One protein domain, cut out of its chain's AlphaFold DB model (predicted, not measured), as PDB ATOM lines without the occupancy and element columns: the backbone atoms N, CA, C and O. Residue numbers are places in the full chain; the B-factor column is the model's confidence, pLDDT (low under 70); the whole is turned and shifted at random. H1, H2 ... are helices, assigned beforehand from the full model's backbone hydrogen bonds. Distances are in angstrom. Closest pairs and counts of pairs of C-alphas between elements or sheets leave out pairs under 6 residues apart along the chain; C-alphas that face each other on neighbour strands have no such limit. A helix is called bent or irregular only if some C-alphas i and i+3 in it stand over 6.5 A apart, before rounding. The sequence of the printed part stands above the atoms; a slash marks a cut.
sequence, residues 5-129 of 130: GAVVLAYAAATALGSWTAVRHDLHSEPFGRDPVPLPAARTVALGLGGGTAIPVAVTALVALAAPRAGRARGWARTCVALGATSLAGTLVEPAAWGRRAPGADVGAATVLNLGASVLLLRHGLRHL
ATOM      1  N   GLY A   5     160.091 161.716 108.654       95.50
ATOM      2  CA  GLY A   5     160.070 163.028 107.996       95.50
ATOM      3  C   GLY A   5     158.897 163.204 107.027       95.50
ATOM      4  O   GLY A   5     158.237 164.235 107.048       95.50
ATOM      5  N   ALA A   6     158.567 162.174 106.241       96.19
ATOM      6  CA  ALA A   6     157.426 162.217 105.326       96.19
ATOM      7  C   ALA A   6     156.087 162.291 106.078       96.19
ATOM      8  O   ALA A   6     155.181 162.993 105.640       96.19
ATOM      9  N   VAL A   7     155.969 161.612 107.224       96.31
ATOM     10  CA  VAL A   7     154.777 161.687 108.086       96.31
ATOM     11  C   VAL A   7     154.598 163.095 108.652       96.31
ATOM     12  O   VAL A   7     153.500 163.646 108.593       96.31
ATOM     13  N   VAL A   8     155.678 163.695 109.160       97.44
ATOM     14  CA  VAL A   8     155.651 165.057 109.714       97.44
ATOM     15  C   VAL A   8     155.301 166.079 108.636       97.44
ATOM     16  O   VAL A   8     154.432 166.917 108.859       97.44
ATOM     17  N   LEU A   9     155.915 165.978 107.455       97.50
ATOM     18  CA  LEU A   9     155.609 166.858 106.327       97.50
ATOM     19  C   LEU A   9     154.157 166.712 105.863       97.50
ATOM     20  O   LEU A   9     153.503 167.721 105.617       97.50
ATOM     21  N   ALA A  10     153.629 165.487 105.794       96.31
ATOM     22  CA  ALA A  10     152.233 165.255 105.432       96.31
ATOM     23  C   ALA A  10     151.267 165.911 106.432       96.31
ATOM     24  O   ALA A  10     150.330 166.585 106.014       96.31
ATOM     25  N   TYR A  11     151.516 165.777 107.741       95.25
ATOM     26  CA  TYR A  11     150.697 166.427 108.771       95.25
ATOM     27  C   TYR A  11     150.819 167.951 108.744       95.25
ATOM     28  O   TYR A  11     149.813 168.645 108.876       95.25
ATOM     29  N   ALA A  12     152.022 168.492 108.535       96.25
ATOM     30  CA  ALA A  12     152.225 169.932 108.401       96.25
ATOM     31  C   ALA A  12     151.485 170.492 107.174       96.25
ATOM     32  O   ALA A  12     150.771 171.486 107.291       96.25
ATOM     33  N   ALA A  13     151.580 169.815 106.026       96.50
ATOM     34  CA  ALA A  13     150.869 170.190 104.807       96.50
ATOM     35  C   ALA A  13     149.344 170.105 104.986       96.50
ATOM     36  O   ALA A  13     148.635 171.043 104.626       96.50
ATOM     37  N   ALA A  14     148.844 169.026 105.600       95.69
ATOM     38  CA  ALA A  14     147.429 168.873 105.932       95.69
ATOM     39  C   ALA A  14     146.941 169.979 106.879       95.69
ATOM     40  O   ALA A  14     145.871 170.540 106.670       95.69
ATOM     41  N   THR A  15     147.748 170.348 107.876       95.12
ATOM     42  CA  THR A  15     147.432 171.434 108.817       95.12
ATOM     43  C   THR A  15     147.352 172.774 108.102       95.12
ATOM     44  O   THR A  15     146.396 173.514 108.313       95.12
ATOM     45  N   ALA A  16     148.321 173.086 107.239       95.56
ATOM     46  CA  ALA A  16     148.373 174.352 106.515       95.56
ATOM     47  C   ALA A  16     147.213 174.483 105.515       95.56
ATOM     48  O   ALA A  16     146.484 175.473 105.547       95.56
ATOM     49  N   LEU A  17     147.000 173.466 104.671       95.06
ATOM     50  CA  LEU A  17     145.910 173.457 103.692       95.06
ATOM     51  C   LEU A  17     144.537 173.416 104.378       95.06
ATOM     52  O   LEU A  17     143.620 174.131 103.979       95.06
ATOM     53  N   GLY A  18     144.409 172.623 105.441       93.94
ATOM     54  CA  GLY A  18     143.219 172.565 106.282       93.94
ATOM     55  C   GLY A  18     142.894 173.914 106.916       93.94
ATOM     56  O   GLY A  18     141.779 174.398 106.796       93.94
ATOM     57  N   SER A  19     143.887 174.581 107.506       94.19
ATOM     58  CA  SER A  19     143.731 175.928 108.076       94.19
ATOM     59  C   SER A  19     143.294 176.940 107.024       94.19
ATOM     60  O   SER A  19     142.345 177.685 107.238       94.19
ATOM     61  N   TRP A  20     143.946 176.942 105.859       95.62
ATOM     62  CA  TRP A  20     143.599 177.858 104.778       95.62
ATOM     63  C   TRP A  20     142.175 177.634 104.256       95.62
ATOM     64  O   TRP A  20     141.420 178.595 104.129       95.62
ATOM     65  N   THR A  21     141.787 176.381 103.999       94.19
ATOM     66  CA  THR A  21     140.423 176.049 103.548       94.19
ATOM     67  C   THR A  21     139.375 176.375 104.606       94.19
ATOM     68  O   THR A  21     138.329 176.920 104.260       94.19
ATOM     69  N   ALA A  22     139.668 176.117 105.885       91.88
ATOM     70  CA  ALA A  22     138.766 176.448 106.977       91.88
ATOM     71  C   ALA A  22     138.525 177.955 107.074       91.88
ATOM     72  O   ALA A  22     137.382 178.380 107.155       91.88
ATOM     73  N   VAL A  23     139.575 178.775 106.987       94.56
ATOM     74  CA  VAL A  23     139.430 180.239 107.000       94.56
ATOM     75  C   VAL A  23     138.717 180.748 105.750       94.56
ATOM     76  O   VAL A  23     137.847 181.607 105.846       94.56
ATOM     77  N   ARG A  24     139.068 180.218 104.573       94.12
ATOM     78  CA  ARG A  24     138.508 180.656 103.288       94.12
ATOM     79  C   ARG A  24     136.996 180.453 103.200       94.12
ATOM     80  O   ARG A  24     136.317 181.295 102.622       94.12
ATOM     81  N   HIS A  25     136.503 179.332 103.719       92.19
ATOM     82  CA  HIS A  25     135.094 178.931 103.624       92.19
ATOM     83  C   HIS A  25     134.349 179.036 104.959       92.19
ATOM     84  O   HIS A  25     133.249 178.507 105.074       92.19
ATOM     85  N   ASP A  26     134.961 179.677 105.958       91.19
ATOM     86  CA  ASP A  26     134.462 179.786 107.335       91.19
ATOM     87  C   ASP A  26     133.976 178.440 107.911       91.19
ATOM     88  O   ASP A  26     132.871 178.295 108.432       91.19
ATOM     89  N   LEU A  27     134.806 177.400 107.768       89.62
ATOM     90  CA  LEU A  27     134.480 176.049 108.222       89.62
ATOM     91  C   LEU A  27     134.750 175.903 109.712       89.62
ATOM     92  O   LEU A  27     135.888 175.701 110.153       89.62
ATOM     93  N   HIS A  28     133.669 175.938 110.473       89.81
ATOM     94  CA  HIS A  28     133.672 175.627 111.890       89.81
ATOM     95  C   HIS A  28     133.964 174.137 112.105       89.81
ATOM     96  O   HIS A  28     133.705 173.307 111.230       89.81
ATOM     97  N   SER A  29     134.526 173.794 113.265       85.50
ATOM     98  CA  SER A  29     134.577 172.397 113.700       85.50
ATOM     99  C   SER A  29     133.192 171.981 114.158       85.50
ATOM    100  O   SER A  29     132.675 172.540 115.119       85.50
ATOM    101  N   GLU A  30     132.598 171.003 113.486       88.00
ATOM    102  CA  GLU A  30     131.222 170.593 113.721       88.00
ATOM    103  C   GLU A  30     131.082 169.073 113.788       88.00
ATOM    104  O   GLU A  30     130.432 168.461 112.930       88.00
ATOM    105  N   PRO A  31     131.649 168.420 114.814       83.94
ATOM    106  CA  PRO A  31     131.543 166.979 114.959       83.94
ATOM    107  C   PRO A  31     130.071 166.553 114.969       83.94
ATOM    108  O   PRO A  31     129.264 167.005 115.786       83.94
ATOM    109  N   PHE A  32     129.708 165.671 114.033       87.38
ATOM    110  CA  PHE A  32     128.329 165.217 113.818       87.38
ATOM    111  C   PHE A  32     127.331 166.352 113.509       87.38
ATOM    112  O   PHE A  32     126.133 166.212 113.761       87.38
ATOM    113  N   GLY A  33     127.808 167.476 112.967       85.56
ATOM    114  CA  GLY A  33     127.005 168.651 112.621       85.56
ATOM    115  C   GLY A  33     126.638 169.554 113.798       85.56
ATOM    116  O   GLY A  33     125.789 170.428 113.635       85.56
ATOM    117  N   ARG A  34     127.234 169.349 114.980       86.38
ATOM    118  CA  ARG A  34     127.068 170.244 116.133       86.38
ATOM    119  C   ARG A  34     128.289 171.129 116.265       86.38
ATOM    120  O   ARG A  34     129.381 170.586 116.296       86.38
ATOM    121  N   ASP A  35     128.089 172.433 116.413       85.62
ATOM    122  CA  ASP A  35     129.154 173.410 116.649       85.62
ATOM    123  C   ASP A  35     129.381 173.602 118.167       85.62
ATOM    124  O   ASP A  35     128.594 174.293 118.823       85.62
ATOM    125  N   PRO A  36     130.392 172.950 118.776       82.31
ATOM    126  CA  PRO A  36     130.683 173.087 120.200       82.31
ATOM    127  C   PRO A  36     131.388 174.406 120.540       82.31
ATOM    128  O   PRO A  36     131.442 174.773 121.714       82.31
ATOM    129  N   VAL A  37     131.972 175.089 119.552       83.50
ATOM    130  CA  VAL A  37     132.757 176.310 119.741       83.50
ATOM    131  C   VAL A  37     132.379 177.277 118.618       83.50
ATOM    132  O   VAL A  37     133.128 177.382 117.647       83.50
ATOM    133  N   PRO A  38     131.248 178.004 118.757       84.38
ATOM    134  CA  PRO A  38     130.696 178.861 117.711       84.38
ATOM    135  C   PRO A  38     131.497 180.159 117.586       84.38
ATOM    136  O   PRO A  38     131.059 181.254 117.941       84.38
ATOM    137  N   LEU A  39     132.733 180.013 117.128       88.06
ATOM    138  CA  LEU A  39     133.676 181.072 116.829       88.06
ATOM    139  C   LEU A  39     134.022 180.995 115.339       88.06
ATOM    140  O   LEU A  39     134.159 179.889 114.821       88.06
ATOM    141  N   PRO A  40     134.252 182.141 114.674       89.81
ATOM    142  CA  PRO A  40     134.681 182.150 113.278       89.81
ATOM    143  C   PRO A  40     135.934 181.297 113.070       89.81
ATOM    144  O   PRO A  40     136.849 181.337 113.907       89.81
ATOM    145  N   ALA A  41     136.032 180.612 111.929       90.56
ATOM    146  CA  ALA A  41     137.132 179.685 111.654       90.56
ATOM    147  C   ALA A  41     138.508 180.372 111.729       90.56
ATOM    148  O   ALA A  41     139.487 179.805 112.214       90.56
ATOM    149  N   ALA A  42     138.589 181.646 111.331       92.50
ATOM    150  CA  ALA A  42     139.799 182.457 111.476       92.50
ATOM    151  C   ALA A  42     140.283 182.561 112.930       92.50
ATOM    152  O   ALA A  42     141.484 182.490 113.190       92.50
ATOM    153  N   ARG A  43     139.362 182.698 113.892       92.75
ATOM    154  CA  ARG A  43     139.703 182.814 115.314       92.75
ATOM    155  C   ARG A  43     140.139 181.468 115.885       92.75
ATOM    156  O   ARG A  43     141.128 181.429 116.613       92.75
ATOM    157  N   THR A  44     139.453 180.374 115.559       91.56
ATOM    158  CA  THR A  44     139.833 179.040 116.056       91.56
ATOM    159  C   THR A  44     141.178 178.592 115.487       91.56
ATOM    160  O   THR A  44     142.021 178.093 116.234       91.56
ATOM    161  N   VAL A  45     141.437 178.862 114.202       91.56
ATOM    162  CA  VAL A  45     142.731 178.607 113.555       91.56
ATOM    163  C   VAL A  45     143.840 179.465 114.167       91.56
ATOM    164  O   VAL A  45     144.898 178.928 114.488       91.56
ATOM    165  N   ALA A  46     143.610 180.763 114.396       90.56
ATOM    166  CA  ALA A  46     144.605 181.647 115.014       90.56
ATOM    167  C   ALA A  46     144.985 181.213 116.441       90.56
ATOM    168  O   ALA A  46     146.141 181.332 116.839       90.56
ATOM    169  N   LEU A  47     144.027 180.667 117.196       91.19
ATOM    170  CA  LEU A  47     144.258 180.084 118.521       91.19
ATOM    171  C   LEU A  47     144.868 178.670 118.464       91.19
ATOM    172  O   LEU A  47     145.131 178.070 119.504       91.19
ATOM    173  N   GLY A  48     145.078 178.117 117.267       88.00
ATOM    174  CA  GLY A  48     145.621 176.776 117.063       88.00
ATOM    175  C   GLY A  48     144.661 175.641 117.433       88.00
ATOM    176  O   GLY A  48     145.101 174.494 117.540       88.00
ATOM    177  N   LEU A  49     143.371 175.940 117.613       85.81
ATOM    178  CA  LEU A  49     142.331 174.981 118.004       85.81
ATOM    179  C   LEU A  49     141.858 174.103 116.839       85.81
ATOM    180  O   LEU A  49     141.257 173.062 117.079       85.81
ATOM    181  N   GLY A  50     142.152 174.497 115.597       84.69
ATOM    182  CA  GLY A  50     141.679 173.820 114.389       84.69
ATOM    183  C   GLY A  50     140.388 174.430 113.831       84.69
ATOM    184  O   GLY A  50     140.077 175.597 114.076       84.69
ATOM    185  N   GLY A  51     139.678 173.648 113.023       81.12
ATOM    186  CA  GLY A  51     138.474 174.028 112.274       81.12
ATOM    187  C   GLY A  51     137.946 172.823 111.489       81.12
ATOM    188  O   GLY A  51     138.559 171.756 111.544       81.12
ATOM    189  N   GLY A  52     136.855 172.961 110.733       78.06
ATOM    190  CA  GLY A  52     136.187 171.823 110.069       78.06
ATOM    191  C   GLY A  52     137.088 170.992 109.142       78.06
ATOM    192  O   GLY A  52     136.865 169.799 108.946       78.06
ATOM    193  N   THR A  53     138.151 171.596 108.605       84.25
ATOM    194  CA  THR A  53     139.220 170.914 107.849       84.25
ATOM    195  C   THR A  53     140.612 171.087 108.460       84.25
ATOM    196  O   THR A  53     141.573 170.502 107.958       84.25
ATOM    197  N   ALA A  54     140.757 171.877 109.528       85.81
ATOM    198  CA  ALA A  54     142.051 172.253 110.086       85.81
ATOM    199  C   ALA A  54     142.418 171.392 111.299       85.81
ATOM    200  O   ALA A  54     141.693 171.332 112.292       85.81
ATOM    201  N   ILE A  55     143.591 170.759 111.235       89.12
ATOM    202  CA  ILE A  55     144.153 169.992 112.350       89.12
ATOM    203  C   ILE A  55     144.597 170.971 113.454       89.12
ATOM    204  O   ILE A  55     145.285 171.946 113.142       89.12
ATOM    205  N   PRO A  56     144.279 170.726 114.740       90.56
ATOM    206  CA  PRO A  56     144.807 171.536 115.835       90.56
ATOM    207  C   PRO A  56     146.342 171.540 115.843       90.56
ATOM    208  O   PRO A  56     146.975 170.484 115.747       90.56
ATOM    209  N   VAL A  57     146.963 172.707 116.033       90.81
ATOM    210  CA  VAL A  57     148.433 172.867 115.964       90.81
ATOM    211  C   VAL A  57     149.145 171.978 116.987       90.81
ATOM    212  O   VAL A  57     150.201 171.412 116.698       90.81
ATOM    213  N   ALA A  58     148.538 171.791 118.163       90.50
ATOM    214  CA  ALA A  58     149.053 170.905 119.202       90.50
ATOM    215  C   ALA A  58     149.188 169.447 118.720       90.50
ATOM    216  O   ALA A  58     150.179 168.788 119.031       90.50
ATOM    217  N   VAL A  59     148.240 168.953 117.914       93.50
ATOM    218  CA  VAL A  59     148.311 167.605 117.328       93.50
ATOM    219  C   VAL A  59     149.482 167.527 116.354       93.50
ATOM    220  O   VAL A  59     150.289 166.606 116.442       93.50
ATOM    221  N   THR A  60     149.643 168.517 115.480       93.38
ATOM    222  CA  THR A  60     150.741 168.561 114.502       93.38
ATOM    223  C   THR A  60     152.112 168.618 115.179       93.38
ATOM    224  O   THR A  60     153.030 167.896 114.780       93.38
ATOM    225  N   ALA A  61     152.245 169.391 116.259       95.94
ATOM    226  CA  ALA A  61     153.455 169.425 117.079       95.94
ATOM    227  C   ALA A  61     153.733 168.072 117.761       95.94
ATOM    228  O   ALA A  61     154.868 167.590 117.750       95.94
ATOM    229  N   LEU A  62     152.700 167.413 118.301       97.00
ATOM    230  CA  LEU A  62     152.829 166.074 118.881       97.00
ATOM    231  C   LEU A  62     153.244 165.031 117.838       97.00
ATOM    232  O   LEU A  62     154.067 164.170 118.144       97.00
ATOM    233  N   VAL A  63     152.749 165.121 116.603       97.31
ATOM    234  CA  VAL A  63     153.184 164.254 115.498       97.31
ATOM    235  C   VAL A  63     154.655 164.490 115.156       97.31
ATOM    236  O   VAL A  63     155.416 163.524 115.046       97.31
ATOM    237  N   ALA A  64     155.080 165.755 115.061       97.25
ATOM    238  CA  ALA A  64     156.480 166.126 114.845       97.25
ATOM    239  C   ALA A  64     157.410 165.584 115.943       97.25
ATOM    240  O   ALA A  64     158.549 165.197 115.671       97.25
ATOM    241  N   LEU A  65     156.912 165.487 117.179       97.50
ATOM    242  CA  LEU A  65     157.640 164.909 118.301       97.50
ATOM    243  C   LEU A  65     157.654 163.371 118.272       97.50
ATOM    244  O   LEU A  65     158.708 162.760 118.486       97.50
ATOM    245  N   ALA A  66     156.496 162.751 118.034       96.88
ATOM    246  CA  ALA A  66     156.277 161.317 118.195       96.88
ATOM    247  C   ALA A  66     156.827 160.491 117.026       96.88
ATOM    248  O   ALA A  66     157.498 159.483 117.262       96.88
ATOM    249  N   ALA A  67     156.607 160.915 115.778       96.50
ATOM    250  CA  ALA A  67     156.968 160.118 114.604       96.50
ATOM    251  C   ALA A  67     158.473 159.771 114.535       96.50
ATOM    252  O   ALA A  67     158.790 158.598 114.309       96.50
ATOM    253  N   PRO A  68     159.419 160.697 114.812       97.44
ATOM    254  CA  PRO A  68     160.852 160.381 114.847       97.44
ATOM    255  C   PRO A  68     161.273 159.494 116.027       97.44
ATOM    256  O   PRO A  68     162.364 158.926 116.021       97.44
ATOM    257  N   ARG A  69     160.443 159.402 117.074       96.94
ATOM    258  CA  ARG A  69     160.730 158.640 118.299       96.94
ATOM    259  C   ARG A  69     160.036 157.280 118.338       96.94
ATOM    260  O   ARG A  69     160.363 156.478 119.210       96.94
ATOM    261  N   ALA A  70     159.142 156.994 117.390       94.38
ATOM    262  CA  ALA A  70     158.366 155.756 117.333       94.38
ATOM    263  C   ALA A  70     159.243 154.492 117.366       94.38
ATOM    264  O   ALA A  70     158.920 153.553 118.085       94.38
ATOM    265  N   GLY A  71     160.393 154.497 116.683       91.50
ATOM    266  CA  GLY A  71     161.334 153.370 116.698       91.50
ATOM    267  C   GLY A  71     162.181 153.235 117.971       91.50
ATOM    268  O   GLY A  71     162.862 152.231 118.132       91.50
ATOM    269  N   ARG A  72     162.169 154.229 118.873       92.25
ATOM    270  CA  ARG A  72     162.976 154.220 120.109       92.25
ATOM    271  C   ARG A  72     162.209 153.714 121.324       92.25
ATOM    272  O   ARG A  72     162.818 153.193 122.249       92.25
ATOM    273  N   ALA A  73     160.888 153.895 121.353       93.19
ATOM    274  CA  ALA A  73     160.055 153.401 122.441       93.19
ATOM    275  C   ALA A  73     158.633 153.105 121.961       93.19
ATOM    276  O   ALA A  73     158.006 153.934 121.296       93.19
ATOM    277  N   ARG A  74     158.078 151.970 122.410       95.31
ATOM    278  CA  ARG A  74     156.697 151.556 122.098       95.31
ATOM    279  C   ARG A  74     155.656 152.615 122.465       95.31
ATOM    280  O   ARG A  74     154.639 152.714 121.788       95.31
ATOM    281  N   GLY A  75     155.908 153.421 123.501       97.00
ATOM    282  CA  GLY A  75     155.039 154.542 123.879       97.00
ATOM    283  C   GLY A  75     154.826 155.532 122.729       97.00
ATOM    284  O   GLY A  75     153.688 155.841 122.399       97.00
ATOM    285  N   TRP A  76     155.895 155.938 122.038       97.44
ATOM    286  CA  TRP A  76     155.803 156.860 120.901       97.44
ATOM    287  C   TRP A  76     155.119 156.241 119.683       97.44
ATOM    288  O   TRP A  76     154.371 156.925 118.984       97.44
ATOM    289  N   ALA A  77     155.331 154.946 119.446       96.75
ATOM    290  CA  ALA A  77     154.625 154.220 118.397       96.75
ATOM    291  C   ALA A  77     153.112 154.150 118.682       96.75
ATOM    292  O   ALA A  77     152.312 154.441 117.791       96.75
ATOM    293  N   ARG A  78     152.709 153.885 119.937       97.88
ATOM    294  CA  ARG A  78     151.301 153.967 120.376       97.88
ATOM    295  C   ARG A  78     150.730 155.373 120.219       97.88
ATOM    296  O   ARG A  78     149.612 155.497 119.737       97.88
ATOM    297  N   THR A  79     151.490 156.420 120.552       97.69
ATOM    298  CA  THR A  79     151.067 157.812 120.327       97.69
ATOM    299  C   THR A  79     150.795 158.078 118.848       97.69
ATOM    300  O   THR A  79     149.770 158.663 118.522       97.69
ATOM    301  N   CYS A  80     151.653 157.602 117.938       97.25
ATOM    302  CA  CYS A  80     151.409 157.727 116.497       97.25
ATOM    303  C   CYS A  80     150.114 157.015 116.078       97.25
ATOM    304  O   CYS A  80     149.298 157.596 115.369       97.25
ATOM    305  N   VAL A  81     149.891 155.784 116.552       98.06
ATOM    306  CA  VAL A  81     148.651 155.035 116.285       98.06
ATOM    307  C   VAL A  81     147.425 155.793 116.792       98.06
ATOM    308  O   VAL A  81     146.476 155.981 116.036       98.06
ATOM    309  N   ALA A  82     147.459 156.258 118.042       98.06
ATOM    310  CA  ALA A  82     146.349 156.967 118.665       98.06
ATOM    311  C   ALA A  82     146.030 158.278 117.934       98.06
ATOM    312  O   ALA A  82     144.882 158.508 117.574       98.06
ATOM    313  N   LEU A  83     147.039 159.106 117.651       97.31
ATOM    314  CA  LEU A  83     146.848 160.363 116.924       97.31
ATOM    315  C   LEU A  83     146.319 160.120 115.506       97.31
ATOM    316  O   LEU A  83     145.354 160.764 115.109       97.31
ATOM    317  N   GLY A  84     146.888 159.159 114.770       96.88
ATOM    318  CA  GLY A  84     146.433 158.828 113.419       96.88
ATOM    319  C   GLY A  84     144.988 158.322 113.393       96.88
ATOM    320  O   GLY A  84     144.197 158.766 112.564       96.88
ATOM    321  N   ALA A  85     144.615 157.439 114.325       97.44
ATOM    322  CA  ALA A  85     143.249 156.928 114.443       97.44
ATOM    323  C   ALA A  85     142.248 158.025 114.839       97.44
ATOM    324  O   ALA A  85     141.182 158.132 114.231       97.44
ATOM    325  N   THR A  86     142.598 158.872 115.809       95.00
ATOM    326  CA  THR A  86     141.740 159.978 116.253       95.00
ATOM    327  C   THR A  86     141.571 161.035 115.166       95.00
ATOM    328  O   THR A  86     140.452 161.484 114.947       95.00
ATOM    329  N   SER A  87     142.630 161.409 114.438       94.69
ATOM    330  CA  SER A  87     142.518 162.342 113.308       94.69
ATOM    331  C   SER A  87     141.655 161.773 112.177       94.69
ATOM    332  O   SER A  87     140.829 162.499 111.625       94.69
ATOM    333  N   LEU A  88     141.775 160.473 111.875       95.06
ATOM    334  CA  LEU A  88     140.897 159.775 110.926       95.06
ATOM    335  C   LEU A  88     139.429 159.872 111.345       95.06
ATOM    336  O   LEU A  88     138.602 160.358 110.576       95.06
ATOM    337  N   ALA A  89     139.117 159.439 112.568       93.94
ATOM    338  CA  ALA A  89     137.757 159.459 113.091       93.94
ATOM    339  C   ALA A  89     137.196 160.887 113.143       93.94
ATOM    340  O   ALA A  89     136.098 161.125 112.652       93.94
ATOM    341  N   GLY A  90     137.981 161.840 113.656       90.88
ATOM    342  CA  GLY A  90     137.625 163.256 113.720       90.88
ATOM    343  C   GLY A  90     137.274 163.825 112.349       90.88
ATOM    344  O   GLY A  90     136.234 164.442 112.192       90.88
ATOM    345  N   THR A  91     138.072 163.527 111.322       92.38
ATOM    346  CA  THR A  91     137.790 163.996 109.955       92.38
ATOM    347  C   THR A  91     136.489 163.415 109.406       92.38
ATOM    348  O   THR A  91     135.724 164.119 108.758       92.38
ATOM    349  N   LEU A  92     136.217 162.132 109.652       92.25
ATOM    350  CA  LEU A  92     135.036 161.453 109.109       92.25
ATOM    351  C   LEU A  92     133.723 161.909 109.754       92.25
ATOM    352  O   LEU A  92     132.667 161.755 109.141       92.25
ATOM    353  N   VAL A  93     133.756 162.457 110.969       91.44
ATOM    354  CA  VAL A  93     132.543 162.956 111.639       91.44
ATOM    355  C   VAL A  93     132.199 164.396 111.256       91.44
ATOM    356  O   VAL A  93     131.092 164.849 111.551       91.44
ATOM    357  N   GLU A  94     133.103 165.096 110.567       88.75
ATOM    358  CA  GLU A  94     132.899 166.465 110.098       88.75
ATOM    359  C   GLU A  94     132.027 166.499 108.828       88.75
ATOM    360  O   GLU A  94     132.337 165.833 107.835       88.75
ATOM    361  N   PRO A  95     130.951 167.307 108.778       82.94
ATOM    362  CA  PRO A  95     130.131 167.489 107.580       82.94
ATOM    363  C   PRO A  95     130.919 167.967 106.354       82.94
ATOM    364  O   PRO A  95     130.543 167.640 105.224       82.94
ATOM    365  N   ALA A  96     132.005 168.719 106.568       83.19
ATOM    366  CA  ALA A  96     132.896 169.203 105.514       83.19
ATOM    367  C   ALA A  96     133.537 168.052 104.723       83.19
ATOM    368  O   ALA A  96     133.633 168.138 103.500       83.19
ATOM    369  N   ALA A  97     133.860 166.932 105.381       84.00
ATOM    370  CA  ALA A  97     134.422 165.754 104.719       84.00
ATOM    371  C   ALA A  97     133.457 165.092 103.719       84.00
ATOM    372  O   ALA A  97     133.885 164.348 102.839       84.00
ATOM    373  N   TRP A  98     132.162 165.392 103.831       86.38
ATOM    374  CA  TRP A  98     131.095 164.865 102.979       86.38
ATOM    375  C   TRP A  98     130.506 165.930 102.045       86.38
ATOM    376  O   TRP A  98     129.441 165.716 101.469       86.38
ATOM    377  N   GLY A  99     131.145 167.102 101.936       82.19
ATOM    378  CA  GLY A  99     130.692 168.200 101.074       82.19
ATOM    379  C   GLY A  99     129.402 168.894 101.525       82.19
ATOM    380  O   GLY A  99     128.808 169.626 100.740       82.19
ATOM    381  N   ARG A 100     128.945 168.692 102.772       79.44
ATOM    382  CA  ARG A 100     127.645 169.209 103.254       79.44
ATOM    383  C   ARG A 100     127.666 170.652 103.782       79.44
ATOM    384  O   ARG A 100     126.599 171.226 103.955       79.44
ATOM    385  N   ARG A 101     128.842 171.229 104.060       71.94
ATOM    386  CA  ARG A 101     129.005 172.596 104.618       71.94
ATOM    387  C   ARG A 101     129.766 173.567 103.708       71.94
ATOM    388  O   ARG A 101     129.574 174.766 103.836       71.94
ATOM    389  N   ALA A 102     130.553 173.053 102.764       76.88
ATOM    390  CA  ALA A 102     131.097 173.799 101.631       76.88
ATOM    391  C   ALA A 102     131.512 172.802 100.535       76.88
ATOM    392  O   ALA A 102     132.516 172.101 100.694       76.88
ATOM    393  N   PRO A 103     130.740 172.671  99.447       73.81
ATOM    394  CA  PRO A 103     131.159 171.866  98.313       73.81
ATOM    395  C   PRO A 103     132.264 172.608  97.547       73.81
ATOM    396  O   PRO A 103     132.065 173.722  97.070       73.81
ATOM    397  N   GLY A 104     133.442 171.998  97.430       83.25
ATOM    398  CA  GLY A 104     134.583 172.601  96.743       83.25
ATOM    399  C   GLY A 104     135.730 171.613  96.566       83.25
ATOM    400  O   GLY A 104     135.982 170.776  97.435       83.25
ATOM    401  N   ALA A 105     136.422 171.689  95.427       88.25
ATOM    402  CA  ALA A 105     137.550 170.803  95.130       88.25
ATOM    403  C   ALA A 105     138.717 170.995  96.117       88.25
ATOM    404  O   ALA A 105     139.427 170.044  96.428       88.25
ATOM    405  N   ASP A 106     138.890 172.207  96.642       91.31
ATOM    406  CA  ASP A 106     139.889 172.544  97.652       91.31
ATOM    407  C   ASP A 106     139.548 171.968  99.034       91.31
ATOM    408  O   ASP A 106     140.427 171.395  99.676       91.31
ATOM    409  N   VAL A 107     138.281 172.036  99.461       91.00
ATOM    410  CA  VAL A 107     137.795 171.370 100.686       91.00
ATOM    411  C   VAL A 107     137.998 169.859 100.578       91.00
ATOM    412  O   VAL A 107     138.587 169.250 101.469       91.00
ATOM    413  N   GLY A 108     137.613 169.265  99.443       91.81
ATOM    414  CA  GLY A 108     137.848 167.847  99.166       91.81
ATOM    415  C   GLY A 108     139.334 167.476  99.195       91.81
ATOM    416  O   GLY A 108     139.710 166.482  99.817       91.81
ATOM    417  N   ALA A 109     140.201 168.293  98.588       93.38
ATOM    418  CA  ALA A 109     141.648 168.087  98.623       93.38
ATOM    419  C   ALA A 109     142.213 168.167 100.052       93.38
ATOM    420  O   ALA A 109     143.026 167.321 100.430       93.38
ATOM    421  N   ALA A 110     141.759 169.128 100.864       94.12
ATOM    422  CA  ALA A 110     142.148 169.245 102.269       94.12
ATOM    423  C   ALA A 110     141.715 168.015 103.083       94.12
ATOM    424  O   ALA A 110     142.524 167.449 103.820       94.12
ATOM    425  N   THR A 111     140.477 167.545 102.898       93.62
ATOM    426  CA  THR A 111     139.968 166.320 103.527       93.62
ATOM    427  C   THR A 111     140.794 165.099 103.129       93.62
ATOM    428  O   THR A 111     141.253 164.362 104.002       93.62
ATOM    429  N   VAL A 112     141.032 164.886 101.832       95.06
ATOM    430  CA  VAL A 112     141.819 163.745 101.334       95.06
ATOM    431  C   VAL A 112     143.246 163.788 101.874       95.06
ATOM    432  O   VAL A 112     143.767 162.759 102.309       95.06
ATOM    433  N   LEU A 113     143.871 164.968 101.901       95.62
ATOM    434  CA  LEU A 113     145.214 165.137 102.448       95.62
ATOM    435  C   LEU A 113     145.256 164.816 103.947       95.62
ATOM    436  O   LEU A 113     146.166 164.115 104.388       95.62
ATOM    437  N   ASN A 114     144.262 165.262 104.720       95.25
ATOM    438  CA  ASN A 114     144.170 164.973 106.149       95.25
ATOM    439  C   ASN A 114     143.962 163.473 106.427       95.25
ATOM    440  O   ASN A 114     144.682 162.883 107.237       95.25
ATOM    441  N   LEU A 115     143.048 162.823 105.699       96.19
ATOM    442  CA  LEU A 115     142.840 161.372 105.777       96.19
ATOM    443  C   LEU A 115     144.121 160.614 105.403       96.19
ATOM    444  O   LEU A 115     144.541 159.708 106.124       96.19
ATOM    445  N   GLY A 116     144.785 161.017 104.319       97.06
ATOM    446  CA  GLY A 116     146.047 160.433 103.871       97.06
ATOM    447  C   GLY A 116     147.163 160.574 104.908       97.06
ATOM    448  O   GLY A 116     147.817 159.585 105.242       97.06
ATOM    449  N   ALA A 117     147.350 161.771 105.468       96.88
ATOM    450  CA  ALA A 117     148.325 162.032 106.527       96.88
ATOM    451  C   ALA A 117     148.042 161.182 107.777       96.88
ATOM    452  O   ALA A 117     148.952 160.549 108.321       96.88
ATOM    453  N   SER A 118     146.773 161.090 108.178       97.06
ATOM    454  CA  SER A 118     146.319 160.305 109.329       97.06
ATOM    455  C   SER A 118     146.558 158.799 109.139       97.06
ATOM    456  O   SER A 118     147.105 158.137 110.026       97.06
ATOM    457  N   VAL A 119     146.257 158.254 107.952       97.75
ATOM    458  CA  VAL A 119     146.576 156.859 107.587       97.75
ATOM    459  C   VAL A 119     148.085 156.622 107.579       97.75
ATOM    460  O   VAL A 119     148.548 155.583 108.059       97.75
ATOM    461  N   LEU A 120     148.875 157.558 107.047       97.56
ATOM    462  CA  LEU A 120     150.336 157.448 107.031       97.56
ATOM    463  C   LEU A 120     150.908 157.373 108.448       97.56
ATOM    464  O   LEU A 120     151.746 156.507 108.708       97.56
ATOM    465  N   LEU A 121     150.434 158.221 109.364       97.81
ATOM    466  CA  LEU A 121     150.855 158.219 110.763       97.81
ATOM    467  C   LEU A 121     150.436 156.938 111.492       97.81
ATOM    468  O   LEU A 121     151.260 156.329 112.178       97.81
ATOM    469  N   LEU A 122     149.191 156.492 111.298       97.44
ATOM    470  CA  LEU A 122     148.688 155.240 111.858       97.44
ATOM    471  C   LEU A 122     149.562 154.057 111.419       97.44
ATOM    472  O   LEU A 122     150.058 153.296 112.249       97.44
ATOM    473  N   ARG A 123     149.821 153.937 110.111       97.31
ATOM    474  CA  ARG A 123     150.679 152.880 109.555       97.31
ATOM    475  C   ARG A 123     152.118 152.987 110.048       97.31
ATOM    476  O   ARG A 123     152.745 151.957 110.273       97.31
ATOM    477  N   HIS A 124     152.648 154.199 110.203       96.88
ATOM    478  CA  HIS A 124     153.979 154.424 110.773       96.88
ATOM    479  C   HIS A 124     154.067 153.902 112.209       96.88
ATOM    480  O   HIS A 124     154.980 153.147 112.525       96.88
ATOM    481  N   GLY A 125     153.083 154.225 113.051       96.75
ATOM    482  CA  GLY A 125     153.004 153.718 114.421       96.75
ATOM    483  C   GLY A 125     152.887 152.195 114.486       96.75
ATOM    484  O   GLY A 125     153.671 151.556 115.184       96.75
ATOM    485  N   LEU A 126     151.969 151.600 113.715       97.31
ATOM    486  CA  LEU A 126     151.746 150.147 113.699       97.31
ATOM    487  C   LEU A 126     153.007 149.359 113.324       97.31
ATOM    488  O   LEU A 126     153.290 148.333 113.932       97.31
ATOM    489  N   ARG A 127     153.807 149.862 112.377       95.50
ATOM    490  CA  ARG A 127     155.078 149.228 111.980       95.50
ATOM    491  C   ARG A 127     156.117 149.172 113.094       95.50
ATOM    492  O   ARG A 127     156.970 148.304 113.054       95.50
ATOM    493  N   HIS A 128     156.082 150.115 114.030       94.94
ATOM    494  CA  HIS A 128     156.993 150.150 115.176       94.94
ATOM    495  C   HIS A 128     156.408 149.449 116.418       94.94
ATOM    496  O   HIS A 128     157.034 149.455 117.480       94.94
ATOM    497  N   LEU A 129     155.199 148.884 116.306       93.94
ATOM    498  CA  LEU A 129     154.574 148.034 117.323       93.94
ATOM    499  C   LEU A 129     154.608 146.546 116.967       93.94
ATOM    500  O   LEU A 129     154.595 145.734 117.894       93.94
TER     501      LEU A 129
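What this domain is: This is residues 5 to 129 of the 130 residues of an uncharacterized protein of Cellulosimicrobium sp. BI34T (UniProt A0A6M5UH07). Four helices, H1, H3, H4 and H6, stand in an elongated up-and-down bundle, each running against the one before it in the chain. The short helices H2 and H5 and the loop of residues 25 to 40 gather toward the end where H1 and H4 finish and H6 begins. The printed part has 125 residues, with six named helices, H1 to H6 in order, and no named strand: all helix. It is compact, with a radius of gyration of the C-alphas of 14.0 A, and spans 40 by 25 by 23 A.

How they stand to each other: H1, residues 5 to 24, touches H6, residues 105 to 127 and the hub, at a shallow tilt of 28 degrees, opposite ways; the closest C-alphas, of Ala 14 and Asn 114, are 5.1 A apart. With residues 19 to 23 alone H1 touches H2, residues 41 to 46; the closest C-alphas are Val 23 and Ala 42, 5.0 A. H1 also touches H3, residues 57 to 69, at 8 degrees, a shallow tilt, opposite ways; Val 8 and Ala 64 have the closest C-alphas, 5.3 A. H3 and H4, residues 74 to 93, form a helical hairpin, closest at the C-alphas of Ala 66 and Trp 76, 5.2 A. H4 touches H6 at a shallow tilt of 26 degrees, opposite ways, with the C-alphas of Ala 77 and Gly 125 closest, 4.3 A. H1 and H4 are apart. H5, residues 95 to 98, touches H6; the closest C-alphas are Ala 97 and Thr 111, 5.7 A. Every O i to N i+4 pair is within hydrogen-bond range in H1, H2, H4 and H6, and 7 of 9 in H3; H5 is too short for one.

Where its parts are: H1 begins at C-alpha 5 (160.070, 163.028, 107.996) and is 28.2 A long; H4 is 28.7 A. H6 is 32.5 A, ending at C-alpha 127 (155.078, 149.228, 111.980). H3, 18.9 A, is only just irregular: C-alphas 65 and 68 are 6.54 A apart.

The domain as a whole: The C-alphas farthest apart, of Arg 72 and Pro 103, are 42.4 A apart. The link from H1 to H2 is long; the printed part has no cut, and no printed residue is under 70 in pLDDT.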